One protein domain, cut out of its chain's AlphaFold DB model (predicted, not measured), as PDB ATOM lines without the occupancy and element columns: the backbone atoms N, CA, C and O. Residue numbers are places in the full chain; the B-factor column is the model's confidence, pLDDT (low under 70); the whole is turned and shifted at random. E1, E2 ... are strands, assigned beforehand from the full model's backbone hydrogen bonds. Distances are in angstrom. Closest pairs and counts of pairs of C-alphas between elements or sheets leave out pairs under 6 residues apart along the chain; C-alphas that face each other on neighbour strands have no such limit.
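This is residues 209 to 295 of the 581 residues of the protein "Calpain catalytic domain-containing protein" of Deltaproteobacteria bacterium (UniProt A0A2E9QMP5). A strongly twisted wall of four antiparallel strands, E4 E3 E5 E6, has the hairpin E1 and E2 over one of its faces, only partly facing it and largely separate from its strands. An unnamed stretch, residues 253 to 272, leads from E4 past the hairpin to E5, with residues 265 to 266 paired to E2. The printed part has 87 residues and six named strands, E1 to E6 along the chain, with no named helix; the class is all strand, though the strands hold 35 residues, under half. The whole is compact, with a radius of gyration of the C-alphas of 12.1 A and spans of 35 by 27 by 18 A.

In the large sheet, E4 is residues 248 to 252, 13.6 A long; E3 is 237 to 242, 16.3 A; E5 is 273 to 278, 16.2 A; E6 is 289 to 293, ending at C-alpha 293 (93.885, -67.637, -14.706). E1, residues 211 to 217, begins at C-alpha 211 (89.657, -69.466, -8.845) and measures 18.6 A; E2, residues 220 to 225, measures 16.6 A.

E3 and E5 are inner strands, antiparallel at 158 degrees, with N 239 and O 276 2.8 A apart. E4, an edge strand, forms a hairpin with E3, with N 240 and O 249 at 2.8 A. E6, the other edge strand, forms a hairpin with E5, with N 275 and O 291 at 2.8 A. E1 and E2 form a hairpin, with N 214 and O 222 at 2.9 A. The closest C-alphas of E1 and E6, those of Gly 212 and Ile 293, are 7.2 A apart. E2 is apart from E3, E4, E5 and E6.

The C-alphas of Pro 218 and Asn 282 are the two farthest apart, 36.6 A. The printed part has no cut. The links E2 to E3 and E4 to E5 are long. Mean pLDDT of the printed part is 77.4; residues under 70 include 225 to 230 and 288 to 295.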
ATOM      1  N   ASP A 209      93.845 -72.806  -8.996       57.34
ATOM      2  CA  ASP A 209      92.971 -73.819  -9.557       57.34
ATOM      3  C   ASP A 209      91.543 -73.839  -8.954       57.34
ATOM      4  O   ASP A 209      90.629 -74.385  -9.583       57.34
ATOM      5  N   ALA A 210      91.327 -73.218  -7.787       60.50
ATOM      6  CA  ALA A 210      90.007 -72.945  -7.204       60.50
ATOM      7  C   ALA A 210      89.423 -71.577  -7.586       60.50
ATOM      8  O   ALA A 210      88.334 -71.235  -7.115       60.50
ATOM      9  N   ILE A 211      90.106 -70.795  -8.425       69.19
ATOM     10  CA  ILE A 211      89.657 -69.466  -8.845       69.19
ATOM     11  C   ILE A 211      89.248 -69.514 -10.321       69.19
ATOM     12  O   ILE A 211      90.074 -69.700 -11.211       69.19
ATOM     13  N   GLY A 212      87.962 -69.311 -10.585       69.81
ATOM     14  CA  GLY A 212      87.418 -69.063 -11.919       69.81
ATOM     15  C   GLY A 212      87.250 -67.570 -12.199       69.81
ATOM     16  O   GLY A 212      87.374 -66.742 -11.297       69.81
ATOM     17  N   LEU A 213      86.920 -67.225 -13.446       74.38
ATOM     18  CA  LEU A 213      86.495 -65.878 -13.840       74.38
ATOM     19  C   LEU A 213      85.085 -65.913 -14.437       74.38
ATOM     20  O   LEU A 213      84.784 -66.767 -15.268       74.38
ATOM     21  N   GLU A 214      84.259 -64.939 -14.066       73.00
ATOM     22  CA  GLU A 214      82.952 -64.666 -14.672       73.00
ATOM     23  C   GLU A 214      82.915 -63.264 -15.283       73.00
ATOM     24  O   GLU A 214      83.519 -62.330 -14.758       73.00
ATOM     25  N   SER A 215      82.207 -63.102 -16.404       79.00
ATOM     26  CA  SER A 215      81.990 -61.793 -17.028       79.00
ATOM     27  C   SER A 215      80.736 -61.143 -16.453       79.00
ATOM     28  O   SER A 215      79.629 -61.608 -16.715       79.00
ATOM     29  N   ASN A 216      80.895 -60.021 -15.750       70.25
ATOM     30  CA  ASN A 216      79.760 -59.265 -15.208       70.25
ATOM     31  C   ASN A 216      79.199 -58.269 -16.229       70.25
ATOM     32  O   ASN A 216      77.992 -58.069 -16.336       70.25
ATOM     33  N   ALA A 217      80.102 -57.608 -16.954       74.00
ATOM     34  CA  ALA A 217      79.821 -56.568 -17.933       74.00
ATOM     35  C   ALA A 217      81.048 -56.386 -18.849       74.00
ATOM     36  O   ALA A 217      82.145 -56.823 -18.497       74.00
ATOM     37  N   PRO A 218      80.918 -55.714 -20.007       75.31
ATOM     38  CA  PRO A 218      82.064 -55.437 -20.868       75.31
ATOM     39  C   PRO A 218      83.213 -54.753 -20.109       75.31
ATOM     40  O   PRO A 218      83.052 -53.659 -19.568       75.31
ATOM     41  N   GLY A 219      84.385 -55.394 -20.094       80.88
ATOM     42  CA  GLY A 219      85.584 -54.892 -19.419       80.88
ATOM     43  C   GLY A 219      85.647 -55.146 -17.906       80.88
ATOM     44  O   GLY A 219      86.565 -54.630 -17.255       80.88
ATOM     45  N   GLU A 220      84.702 -55.904 -17.340       86.00
ATOM     46  CA  GLU A 220      84.647 -56.258 -15.919       86.00
ATOM     47  C   GLU A 220      84.470 -57.762 -15.718       86.00
ATOM     48  O   GLU A 220      83.454 -58.343 -16.107       86.00
ATOM     49  N   LEU A 221      85.446 -58.372 -15.046       81.50
ATOM     50  CA  LEU A 221      85.410 -59.779 -14.660       81.50
ATOM     51  C   LEU A 221      85.355 -59.903 -13.138       81.50
ATOM     52  O   LEU A 221      85.954 -59.087 -12.442       81.50
ATOM     53  N   SER A 222      84.699 -60.931 -12.615       82.88
ATOM     54  CA  SER A 222      84.786 -61.296 -11.201       82.88
ATOM     55  C   SER A 222      85.566 -62.589 -11.029       82.88
ATOM     56  O   SER A 222      85.264 -63.559 -11.723       82.88
ATOM     57  N   PRO A 223      86.545 -62.635 -10.110       81.94
ATOM     58  CA  PRO A 223      87.082 -63.895  -9.657       81.94
ATOM     59  C   PRO A 223      86.040 -64.573  -8.768       81.94
ATOM     60  O   PRO A 223      85.452 -63.951  -7.882       81.94
ATOM     61  N   VAL A 224      85.801 -65.846  -9.036       71.75
ATOM     62  CA  VAL A 224      84.778 -66.652  -8.374       71.75
ATOM     63  C   VAL A 224      85.391 -67.944  -7.882       71.75
ATOM     64  O   VAL A 224      86.310 -68.487  -8.490       71.75
ATOM     65  N   TYR A 225      84.883 -68.439  -6.767       68.50
ATOM     66  CA  TYR A 225      85.361 -69.682  -6.197       68.50
ATOM     67  C   TYR A 225      84.721 -70.894  -6.878       68.50
ATOM     68  O   TYR A 225      83.497 -70.972  -6.986       68.50
ATOM     69  N   ILE A 226      85.551 -71.836  -7.328       55.59
ATOM     70  CA  ILE A 226      85.139 -73.021  -8.101       55.59
ATOM     71  C   ILE A 226      85.704 -74.341  -7.542       55.59
ATOM     72  O   ILE A 226      85.602 -75.381  -8.198       55.59
ATOM     73  N   GLY A 227      86.336 -74.303  -6.363       55.25
ATOM     74  CA  GLY A 227      86.989 -75.443  -5.705       55.25
ATOM     75  C   GLY A 227      86.177 -76.088  -4.573       55.25
ATOM     76  O   GLY A 227      85.063 -75.671  -4.270       55.25
ATOM     77  N   ASP A 228      86.783 -77.072  -3.896       47.72
ATOM     78  CA  ASP A 228      86.218 -77.787  -2.730       47.72
ATOM     79  C   ASP A 228      87.006 -77.537  -1.406       47.72
ATOM     80  O   ASP A 228      86.690 -78.113  -0.361       47.72
ATOM     81  N   GLY A 229      88.021 -76.655  -1.438       61.62
ATOM     82  CA  GLY A 229      88.865 -76.189  -0.322       61.62
ATOM     83  C   GLY A 229      88.817 -74.672  -0.026       61.62
ATOM     84  O   GLY A 229      87.759 -74.112   0.259       61.62
ATOM     85  N   MET A 230      89.978 -74.016  -0.018       66.88
ATOM     86  CA  MET A 230      90.115 -72.562   0.145       66.88
ATOM     87  C   MET A 230      90.915 -72.005  -1.027       66.88
ATOM     88  O   MET A 230      91.729 -72.701  -1.621       66.88
ATOM     89  N   VAL A 231      90.685 -70.747  -1.385       72.19
ATOM     90  CA  VAL A 231      91.521 -70.072  -2.380       72.19
ATOM     91  C   VAL A 231      92.922 -69.832  -1.814       72.19
ATOM     92  O   VAL A 231      93.909 -69.982  -2.521       72.19
ATOM     93  N   SER A 232      93.002 -69.446  -0.546       78.12
ATOM     94  CA  SER A 232      94.225 -69.199   0.220       78.12
ATOM     95  C   SER A 232      93.834 -69.115   1.697       78.12
ATOM     96  O   SER A 232      92.643 -69.090   2.017       78.12
ATOM     97  N   GLU A 233      94.802 -69.052   2.603       73.75
ATOM     98  CA  GLU A 233      94.538 -68.799   4.024       73.75
ATOM     99  C   GLU A 233      93.880 -67.426   4.296       73.75
ATOM    100  O   GLU A 233      94.067 -66.488   3.508       73.75
ATOM    101  N   PRO A 234      93.097 -67.275   5.384       79.31
ATOM    102  CA  PRO A 234      92.416 -66.028   5.712       79.31
ATOM    103  C   PRO A 234      93.397 -64.889   5.960       79.31
ATOM    104  O   PRO A 234      94.413 -65.058   6.625       79.31
ATOM    105  N   GLY A 235      93.072 -63.699   5.459       79.75
ATOM    106  CA  GLY A 235      93.934 -62.524   5.581       79.75
ATOM    107  C   GLY A 235      95.037 -62.436   4.524       79.75
ATOM    108  O   GLY A 235      95.547 -61.336   4.298       79.75
ATOM    109  N   ALA A 236      95.338 -63.525   3.806       85.69
ATOM    110  CA  ALA A 236      96.244 -63.473   2.667       85.69
ATOM    111  C   ALA A 236      95.713 -62.514   1.593       85.69
ATOM    112  O   ALA A 236      94.514 -62.417   1.321       85.69
ATOM    113  N   GLN A 237      96.615 -61.781   0.962       92.00
ATOM    114  CA  GLN A 237      96.318 -60.864  -0.121       92.00
ATOM    115  C   GLN A 237      96.650 -61.525  -1.453       92.00
ATOM    116  O   GLN A 237      97.761 -62.002  -1.659       92.00
ATOM    117  N   LEU A 238      95.705 -61.511  -2.388       91.06
ATOM    118  CA  LEU A 238      95.889 -62.009  -3.748       91.06
ATOM    119  C   LEU A 238      95.881 -60.833  -4.709       91.06
ATOM    120  O   LEU A 238      94.897 -60.096  -4.801       91.06
ATOM    121  N   ARG A 239      96.978 -60.656  -5.446       92.81
ATOM    122  CA  ARG A 239      97.116 -59.652  -6.497       92.81
ATOM    123  C   ARG A 239      96.944 -60.299  -7.860       92.81
ATOM    124  O   ARG A 239      97.770 -61.094  -8.290       92.81
ATOM    125  N   PHE A 240      95.900 -59.877  -8.556       92.31
ATOM    126  CA  PHE A 240      95.604 -60.250  -9.932       92.31
ATOM    127  C   PHE A 240      96.176 -59.185 -10.855       92.31
ATOM    128  O   PHE A 240      95.840 -58.012 -10.701       92.31
ATOM    129  N   ILE A 241      97.016 -59.573 -11.808       89.75
ATOM    130  CA  ILE A 241      97.701 -58.675 -12.740       89.75
ATOM    131  C   ILE A 241      97.307 -59.084 -14.154       89.75
ATOM    132  O   ILE A 241      97.693 -60.149 -14.625       89.75
ATOM    133  N   ASN A 242      96.545 -58.234 -14.838       88.19
ATOM    134  CA  ASN A 242      96.191 -58.441 -16.236       88.19
ATOM    135  C   ASN A 242      97.449 -58.293 -17.103       88.19
ATOM    136  O   ASN A 242      97.995 -57.194 -17.204       88.19
ATOM    137  N   GLU A 243      97.902 -59.369 -17.742       81.69
ATOM    138  CA  GLU A 243      99.175 -59.371 -18.477       81.69
ATOM    139  C   GLU A 243      99.180 -58.410 -19.664       81.69
ATOM    140  O   GLU A 243     100.187 -57.762 -19.944       81.69
ATOM    141  N   ARG A 244      98.037 -58.260 -20.340       83.12
ATOM    142  CA  ARG A 244      97.917 -57.389 -21.513       83.12
ATOM    143  C   ARG A 244      98.000 -55.909 -21.149       83.12
ATOM    144  O   ARG A 244      98.527 -55.111 -21.918       83.12
ATOM    145  N   THR A 245      97.410 -55.513 -20.023       85.62
ATOM    146  CA  THR A 245      97.259 -54.092 -19.658       85.62
ATOM    147  C   THR A 245      98.171 -53.639 -18.526       85.62
ATOM    148  O   THR A 245      98.276 -52.436 -18.291       85.62
ATOM    149  N   GLY A 246      98.776 -54.572 -17.789       85.06
ATOM    150  CA  GLY A 246      99.528 -54.306 -16.563       85.06
ATOM    151  C   GLY A 246      98.667 -53.810 -15.395       85.06
ATOM    152  O   GLY A 246      99.202 -53.487 -14.337       85.06
ATOM    153  N   LYS A 247      97.339 -53.719 -15.557       90.19
ATOM    154  CA  LYS A 247      96.442 -53.307 -14.474       90.19
ATOM    155  C   LYS A 247      96.333 -54.421 -13.450       90.19
ATOM    156  O   LYS A 247      96.109 -55.574 -13.813       90.19
ATOM    157  N   SER A 248      96.414 -54.053 -12.178       92.25
ATOM    158  CA  SER A 248      96.280 -54.994 -11.078       92.25
ATOM    159  C   SER A 248      95.154 -54.625 -10.123       92.25
ATOM    160  O   SER A 248      94.885 -53.445  -9.900       92.25
ATOM    161  N   ALA A 249      94.550 -55.638  -9.513       93.94
ATOM    162  CA  ALA A 249      93.691 -55.501  -8.344       93.94
ATOM    163  C   ALA A 249      94.200 -56.438  -7.247       93.94
ATOM    164  O   ALA A 249      94.758 -57.494  -7.544       93.94
ATOM    165  N   THR A 250      94.033 -56.049  -5.988       94.25
ATOM    166  CA  THR A 250      94.440 -56.862  -4.841       94.25
ATOM    167  C   THR A 250      93.251 -57.037  -3.918       94.25
ATOM    168  O   THR A 250      92.577 -56.059  -3.596       94.25
ATOM    169  N   PHE A 251      92.998 -58.277  -3.517       93.75
ATOM    170  CA  PHE A 251      91.899 -58.639  -2.635       93.75
ATOM    171  C   PHE A 251      92.438 -59.404  -1.437       93.75
ATOM    172  O   PHE A 251      93.320 -60.244  -1.587       93.75
ATOM    173  N   THR A 252      91.900 -59.108  -0.261       92.12
ATOM    174  CA  THR A 252      92.198 -59.847   0.964       92.12
ATOM    175  C   THR A 252      91.210 -60.989   1.099       92.12
ATOM    176  O   THR A 252      90.004 -60.772   0.998       92.12
ATOM    177  N   VAL A 253      91.731 -62.188   1.312       84.81
ATOM    178  CA  VAL A 253      90.963 -63.409   1.515       84.81
ATOM    179  C   VAL A 253      90.220 -63.316   2.840       84.81
ATOM    180  O   VAL A 253      90.781 -62.892   3.852       84.81
ATOM    181  N   ASP A 254      88.941 -63.668   2.815       80.19
ATOM    182  CA  ASP A 254      88.067 -63.583   3.974       80.19
ATOM    183  C   ASP A 254      88.299 -64.725   4.982       80.19
ATOM    184  O   ASP A 254      89.130 -65.614   4.793       80.19
ATOM    185  N   GLU A 255      87.536 -64.703   6.074       68.25
ATOM    186  CA  GLU A 255      87.580 -65.713   7.141       68.25
ATOM    187  C   GLU A 255      87.263 -67.145   6.672       68.25
ATOM    188  O   GLU A 255      87.620 -68.106   7.351       68.25
ATOM    189  N   ASN A 256      86.626 -67.301   5.507       63.34
ATOM    190  CA  ASN A 256      86.292 -68.592   4.910       63.34
ATOM    191  C   ASN A 256      87.339 -69.053   3.885       63.34
ATOM    192  O   ASN A 256      87.121 -70.060   3.204       63.34
ATOM    193  N   GLY A 257      88.446 -68.320   3.736       71.88
ATOM    194  CA  GLY A 257      89.458 -68.608   2.730       71.88
ATOM    195  C   GLY A 257      89.011 -68.278   1.308       71.88
ATOM    196  O   GLY A 257      89.502 -68.890   0.360       71.88
ATOM    197  N   GLN A 258      88.053 -67.359   1.149       78.06
ATOM    198  CA  GLN A 258      87.464 -66.987  -0.135       78.06
ATOM    199  C   GLN A 258      87.811 -65.556  -0.538       78.06
ATOM    200  O   GLN A 258      88.124 -64.698   0.285       78.06
ATOM    201  N   LEU A 259      87.736 -65.278  -1.841       80.38
ATOM    202  CA  LEU A 259      87.813 -63.904  -2.327       80.38
ATOM    203  C   LEU A 259      86.523 -63.149  -1.961       80.38
ATOM    204  O   LEU A 259      85.437 -63.723  -2.074       80.38
ATOM    205  N   PRO A 260      86.602 -61.857  -1.588       84.25
ATOM    206  CA  PRO A 260      85.426 -61.075  -1.227       84.25
ATOM    207  C   PRO A 260      84.385 -61.051  -2.348       84.25
ATOM    208  O   PRO A 260      84.712 -60.813  -3.517       84.25
ATOM    209  N   ALA A 261      83.114 -61.229  -1.988       76.62
ATOM    210  CA  ALA A 261      82.011 -61.100  -2.932       76.62
ATOM    211  C   ALA A 261      82.018 -59.712  -3.600       76.62
ATOM    212  O   ALA A 261      82.190 -58.687  -2.941       76.62
ATOM    213  N   GLY A 262      81.826 -59.677  -4.922       78.69
ATOM    214  CA  GLY A 262      81.879 -58.433  -5.695       78.69
ATOM    215  C   GLY A 262      83.296 -57.934  -6.000       78.69
ATOM    216  O   GLY A 262      83.455 -56.784  -6.407       78.69
ATOM    217  N   SER A 263      84.324 -58.771  -5.832       87.94
ATOM    218  CA  SER A 263      85.662 -58.506  -6.373       87.94
ATOM    219  C   SER A 263      85.580 -58.287  -7.889       87.94
ATOM    220  O   SER A 263      84.999 -59.106  -8.601       87.94
ATOM    221  N   ILE A 264      86.137 -57.180  -8.394       89.31
ATOM    222  CA  ILE A 264      86.094 -56.817  -9.821       89.31
ATOM    223  C   ILE A 264      87.510 -56.629 -10.359       89.31
ATOM    224  O   ILE A 264      88.285 -55.803  -9.873       89.31
ATOM    225  N   LEU A 265      87.809 -57.349 -11.430       90.50
ATOM    226  CA  LEU A 265      88.987 -57.218 -12.266       90.50
ATOM    227  C   LEU A 265      88.644 -56.432 -13.528       90.50
ATOM    228  O   LEU A 265      87.601 -56.633 -14.149       90.50
ATOM    229  N   LYS A 266      89.545 -55.539 -13.941       89.81
ATOM    230  CA  LYS A 266      89.425 -54.837 -15.222       89.81
ATOM    231  C   LYS A 266      90.102 -55.659 -16.312       89.81
ATOM    232  O   LYS A 266      91.321 -55.816 -16.286       89.81
ATOM    233  N   GLY A 267      89.322 -56.141 -17.272       85.19
ATOM    234  CA  GLY A 267      89.813 -56.941 -18.391       85.19
ATOM    235  C   GLY A 267      88.685 -57.553 -19.211       85.19
ATOM    236  O   GLY A 267      87.512 -57.404 -18.880       85.19
ATOM    237  N   ASN A 268      89.061 -58.211 -20.298       78.44
ATOM    238  CA  ASN A 268      88.153 -58.928 -21.187       78.44
ATOM    239  C   ASN A 268      88.259 -60.446 -20.954       78.44
ATOM    240  O   ASN A 268      89.297 -60.887 -20.465       78.44
ATOM    241  N   PRO A 269      87.252 -61.250 -21.346       68.50
ATOM    242  CA  PRO A 269      87.278 -62.712 -21.212       68.50
ATOM    243  C   PRO A 269      88.562 -63.396 -21.718       68.50
ATOM    244  O   PRO A 269      89.050 -64.329 -21.094       68.50
ATOM    245  N   SER A 270      89.166 -62.885 -22.793       67.12
ATOM    246  CA  SER A 270      90.408 -63.419 -23.367       67.12
ATOM    247  C   SER A 270      91.696 -63.006 -22.635       67.12
ATOM    248  O   SER A 270      92.783 -63.370 -23.075       67.12
ATOM    249  N   ASP A 271      91.621 -62.164 -21.601       73.25
ATOM    250  CA  ASP A 271      92.807 -61.676 -20.895       73.25
ATOM    251  C   ASP A 271      93.321 -62.715 -19.884       73.25
ATOM    252  O   ASP A 271      92.549 -63.296 -19.121       73.25
ATOM    253  N   VAL A 272      94.646 -62.881 -19.829       74.56
ATOM    254  CA  VAL A 272      95.337 -63.663 -18.794       74.56
ATOM    255  C   VAL A 272      95.608 -62.783 -17.577       74.56
ATOM    256  O   VAL A 272      96.102 -61.656 -17.703       74.56
ATOM    257  N   PHE A 273      95.305 -63.303 -16.390       79.94
ATOM    258  CA  PHE A 273      95.620 -62.669 -15.116       79.94
ATOM    259  C   PHE A 273      96.643 -63.504 -14.356       79.94
ATOM    260  O   PHE A 273      96.321 -64.605 -13.914       79.94
ATOM    261  N   LYS A 274      97.851 -62.969 -14.142       82.75
ATOM    262  CA  LYS A 274      98.784 -63.544 -13.163       82.75
ATOM    263  C   LYS A 274      98.252 -63.319 -11.761       82.75
ATOM    264  O   LYS A 274      97.741 -62.242 -11.467       82.75
ATOM    265  N   ILE A 275      98.431 -64.305 -10.902       83.25
ATOM    266  CA  ILE A 275      98.086 -64.235  -9.492       83.25
ATOM    267  C   ILE A 275      99.380 -64.289  -8.703       83.25
ATOM    268  O   ILE A 275     100.168 -65.215  -8.862       83.25
ATOM    269  N   ALA A 276      99.587 -63.298  -7.853       85.06
ATOM    270  CA  ALA A 276     100.597 -63.314  -6.809       85.06
ATOM    271  C   ALA A 276      99.892 -63.315  -5.451       85.06
ATOM    272  O   ALA A 276      98.808 -62.746  -5.316       85.06
ATOM    273  N   VAL A 277     100.500 -63.937  -4.450       85.62
ATOM    274  CA  VAL A 277      99.953 -64.061  -3.094       85.62
ATOM    275  C   VAL A 277     100.910 -63.412  -2.096       85.62
ATOM    276  O   VAL A 277     102.108 -63.339  -2.359       85.62
ATOM    277  N   SER A 278     100.374 -62.889  -0.997       85.94
ATOM    278  CA  SER A 278     101.111 -62.252   0.093       85.94
ATOM    279  C   SER A 278     100.430 -62.540   1.428       85.94
ATOM    280  O   SER A 278      99.225 -62.345   1.544       85.94
ATOM    281  N   ASP A 279     101.180 -62.950   2.441       77.12
ATOM    282  CA  ASP A 279     100.716 -63.090   3.833       77.12
ATOM    283  C   ASP A 279     100.839 -61.778   4.640       77.12
ATOM    284  O   ASP A 279     100.494 -61.708   5.819       77.12
ATOM    285  N   GLY A 280     101.365 -60.719   4.015       77.44
ATOM    286  CA  GLY A 280     101.638 -59.430   4.650       77.44
ATOM    287  C   GLY A 280     102.836 -59.408   5.610       77.44
ATOM    288  O   GLY A 280     103.128 -58.338   6.149       77.44
ATOM    289  N   THR A 281     103.546 -60.526   5.782       73.25
ATOM    290  CA  THR A 281     104.652 -60.680   6.740       73.25
ATOM    291  C   THR A 281     105.914 -61.240   6.078       73.25
ATOM    292  O   THR A 281     106.936 -60.552   6.069       73.25
ATOM    293  N   ASN A 282     105.852 -62.431   5.476       68.94
ATOM    294  CA  ASN A 282     106.993 -63.108   4.859       68.94
ATOM    295  C   ASN A 282     107.157 -62.740   3.374       68.94
ATOM    296  O   ASN A 282     108.281 -62.520   2.918       68.94
ATOM    297  N   ASN A 283     106.060 -62.582   2.621       72.94
ATOM    298  CA  ASN A 283     106.090 -62.212   1.199       72.94
ATOM    299  C   ASN A 283     105.253 -60.959   0.904       72.94
ATOM    300  O   ASN A 283     104.106 -61.045   0.492       72.94
ATOM    301  N   VAL A 284     105.824 -59.762   1.078       76.88
ATOM    302  CA  VAL A 284     105.070 -58.483   1.047       76.88
ATOM    303  C   VAL A 284     104.986 -57.779  -0.313       76.88
ATOM    304  O   VAL A 284     104.177 -56.868  -0.494       76.88
ATOM    305  N   ASP A 285     105.834 -58.137  -1.276       77.94
ATOM    306  CA  ASP A 285     106.016 -57.357  -2.508       77.94
ATOM    307  C   ASP A 285     105.291 -57.927  -3.739       77.94
ATOM    308  O   ASP A 285     105.225 -57.250  -4.770       77.94
ATOM    309  N   PHE A 286     104.669 -59.107  -3.616       81.56
ATOM    310  CA  PHE A 286     104.026 -59.836  -4.717       81.56
ATOM    311  C   PHE A 286     104.983 -60.096  -5.896       81.56
ATOM    312  O   PHE A 286     104.556 -60.093  -7.054       81.56
ATOM    313  N   SER A 287     106.280 -60.253  -5.615       71.62
ATOM    314  CA  SER A 287     107.316 -60.468  -6.633       71.62
ATOM    315  C   SER A 287     107.206 -61.825  -7.334       71.62
ATOM    316  O   SER A 287     107.558 -61.931  -8.510       71.62
ATOM    317  N   GLU A 288     106.665 -62.839  -6.655       67.50
ATOM    318  CA  GLU A 288     106.457 -64.181  -7.200       67.50
ATOM    319  C   GLU A 288     105.021 -64.361  -7.716       67.50
ATOM    320  O   GLU A 288     104.039 -64.178  -6.991       67.50
ATOM    321  N   ALA A 289     104.890 -64.742  -8.990       68.50
ATOM    322  CA  ALA A 289     103.616 -65.187  -9.539       68.50
ATOM    323  C   ALA A 289     103.366 -66.638  -9.104       68.50
ATOM    324  O   ALA A 289     104.113 -67.536  -9.475       68.50
ATOM    325  N   ALA A 290     102.296 -66.861  -8.351       64.19
ATOM    326  CA  ALA A 290     101.862 -68.179  -7.901       64.19
ATOM    327  C   ALA A 290     101.075 -68.956  -8.975       64.19
ATOM    328  O   ALA A 290     100.901 -70.167  -8.870       64.19
ATOM    329  N   GLY A 291     100.598 -68.275 -10.020       66.88
ATOM    330  CA  GLY A 291      99.981 -68.898 -11.191       66.88
ATOM    331  C   GLY A 291      99.274 -67.886 -12.086       66.88
ATOM    332  O   GLY A 291      99.470 -66.676 -11.948       66.88
ATOM    333  N   SER A 292      98.435 -68.366 -12.999       67.75
ATOM    334  CA  SER A 292      97.630 -67.522 -13.885       67.75
ATOM    335  C   SER A 292      96.248 -68.113 -14.134       67.75
ATOM    336  O   SER A 292      96.100 -69.330 -14.175       67.75
ATOM    337  N   ILE A 293      95.257 -67.251 -14.355       61.91
ATOM    338  CA  ILE A 293      93.885 -67.637 -14.706       61.91
ATOM    339  C   ILE A 293      93.396 -66.877 -15.943       61.91
ATOM    340  O   ILE A 293      93.801 -65.741 -16.199       61.91
ATOM    341  N   THR A 294      92.494 -67.504 -16.688       67.69
ATOM    342  CA  THR A 294      91.782 -66.959 -17.855       67.69
ATOM    343  C   THR A 294      90.311 -67.345 -17.759       67.69
ATOM    344  O   THR A 294      89.967 -68.313 -17.078       67.69
ATOM    345  N   MET A 295      89.419 -66.601 -18.419       64.62
ATOM    346  CA  MET A 295      88.020 -67.014 -18.503       64.62
ATOM    347  C   MET A 295      87.910 -68.188 -19.477       64.62
ATOM    348  O   MET A 295      88.255 -68.042 -20.649       64.62
TER     349      MET A 295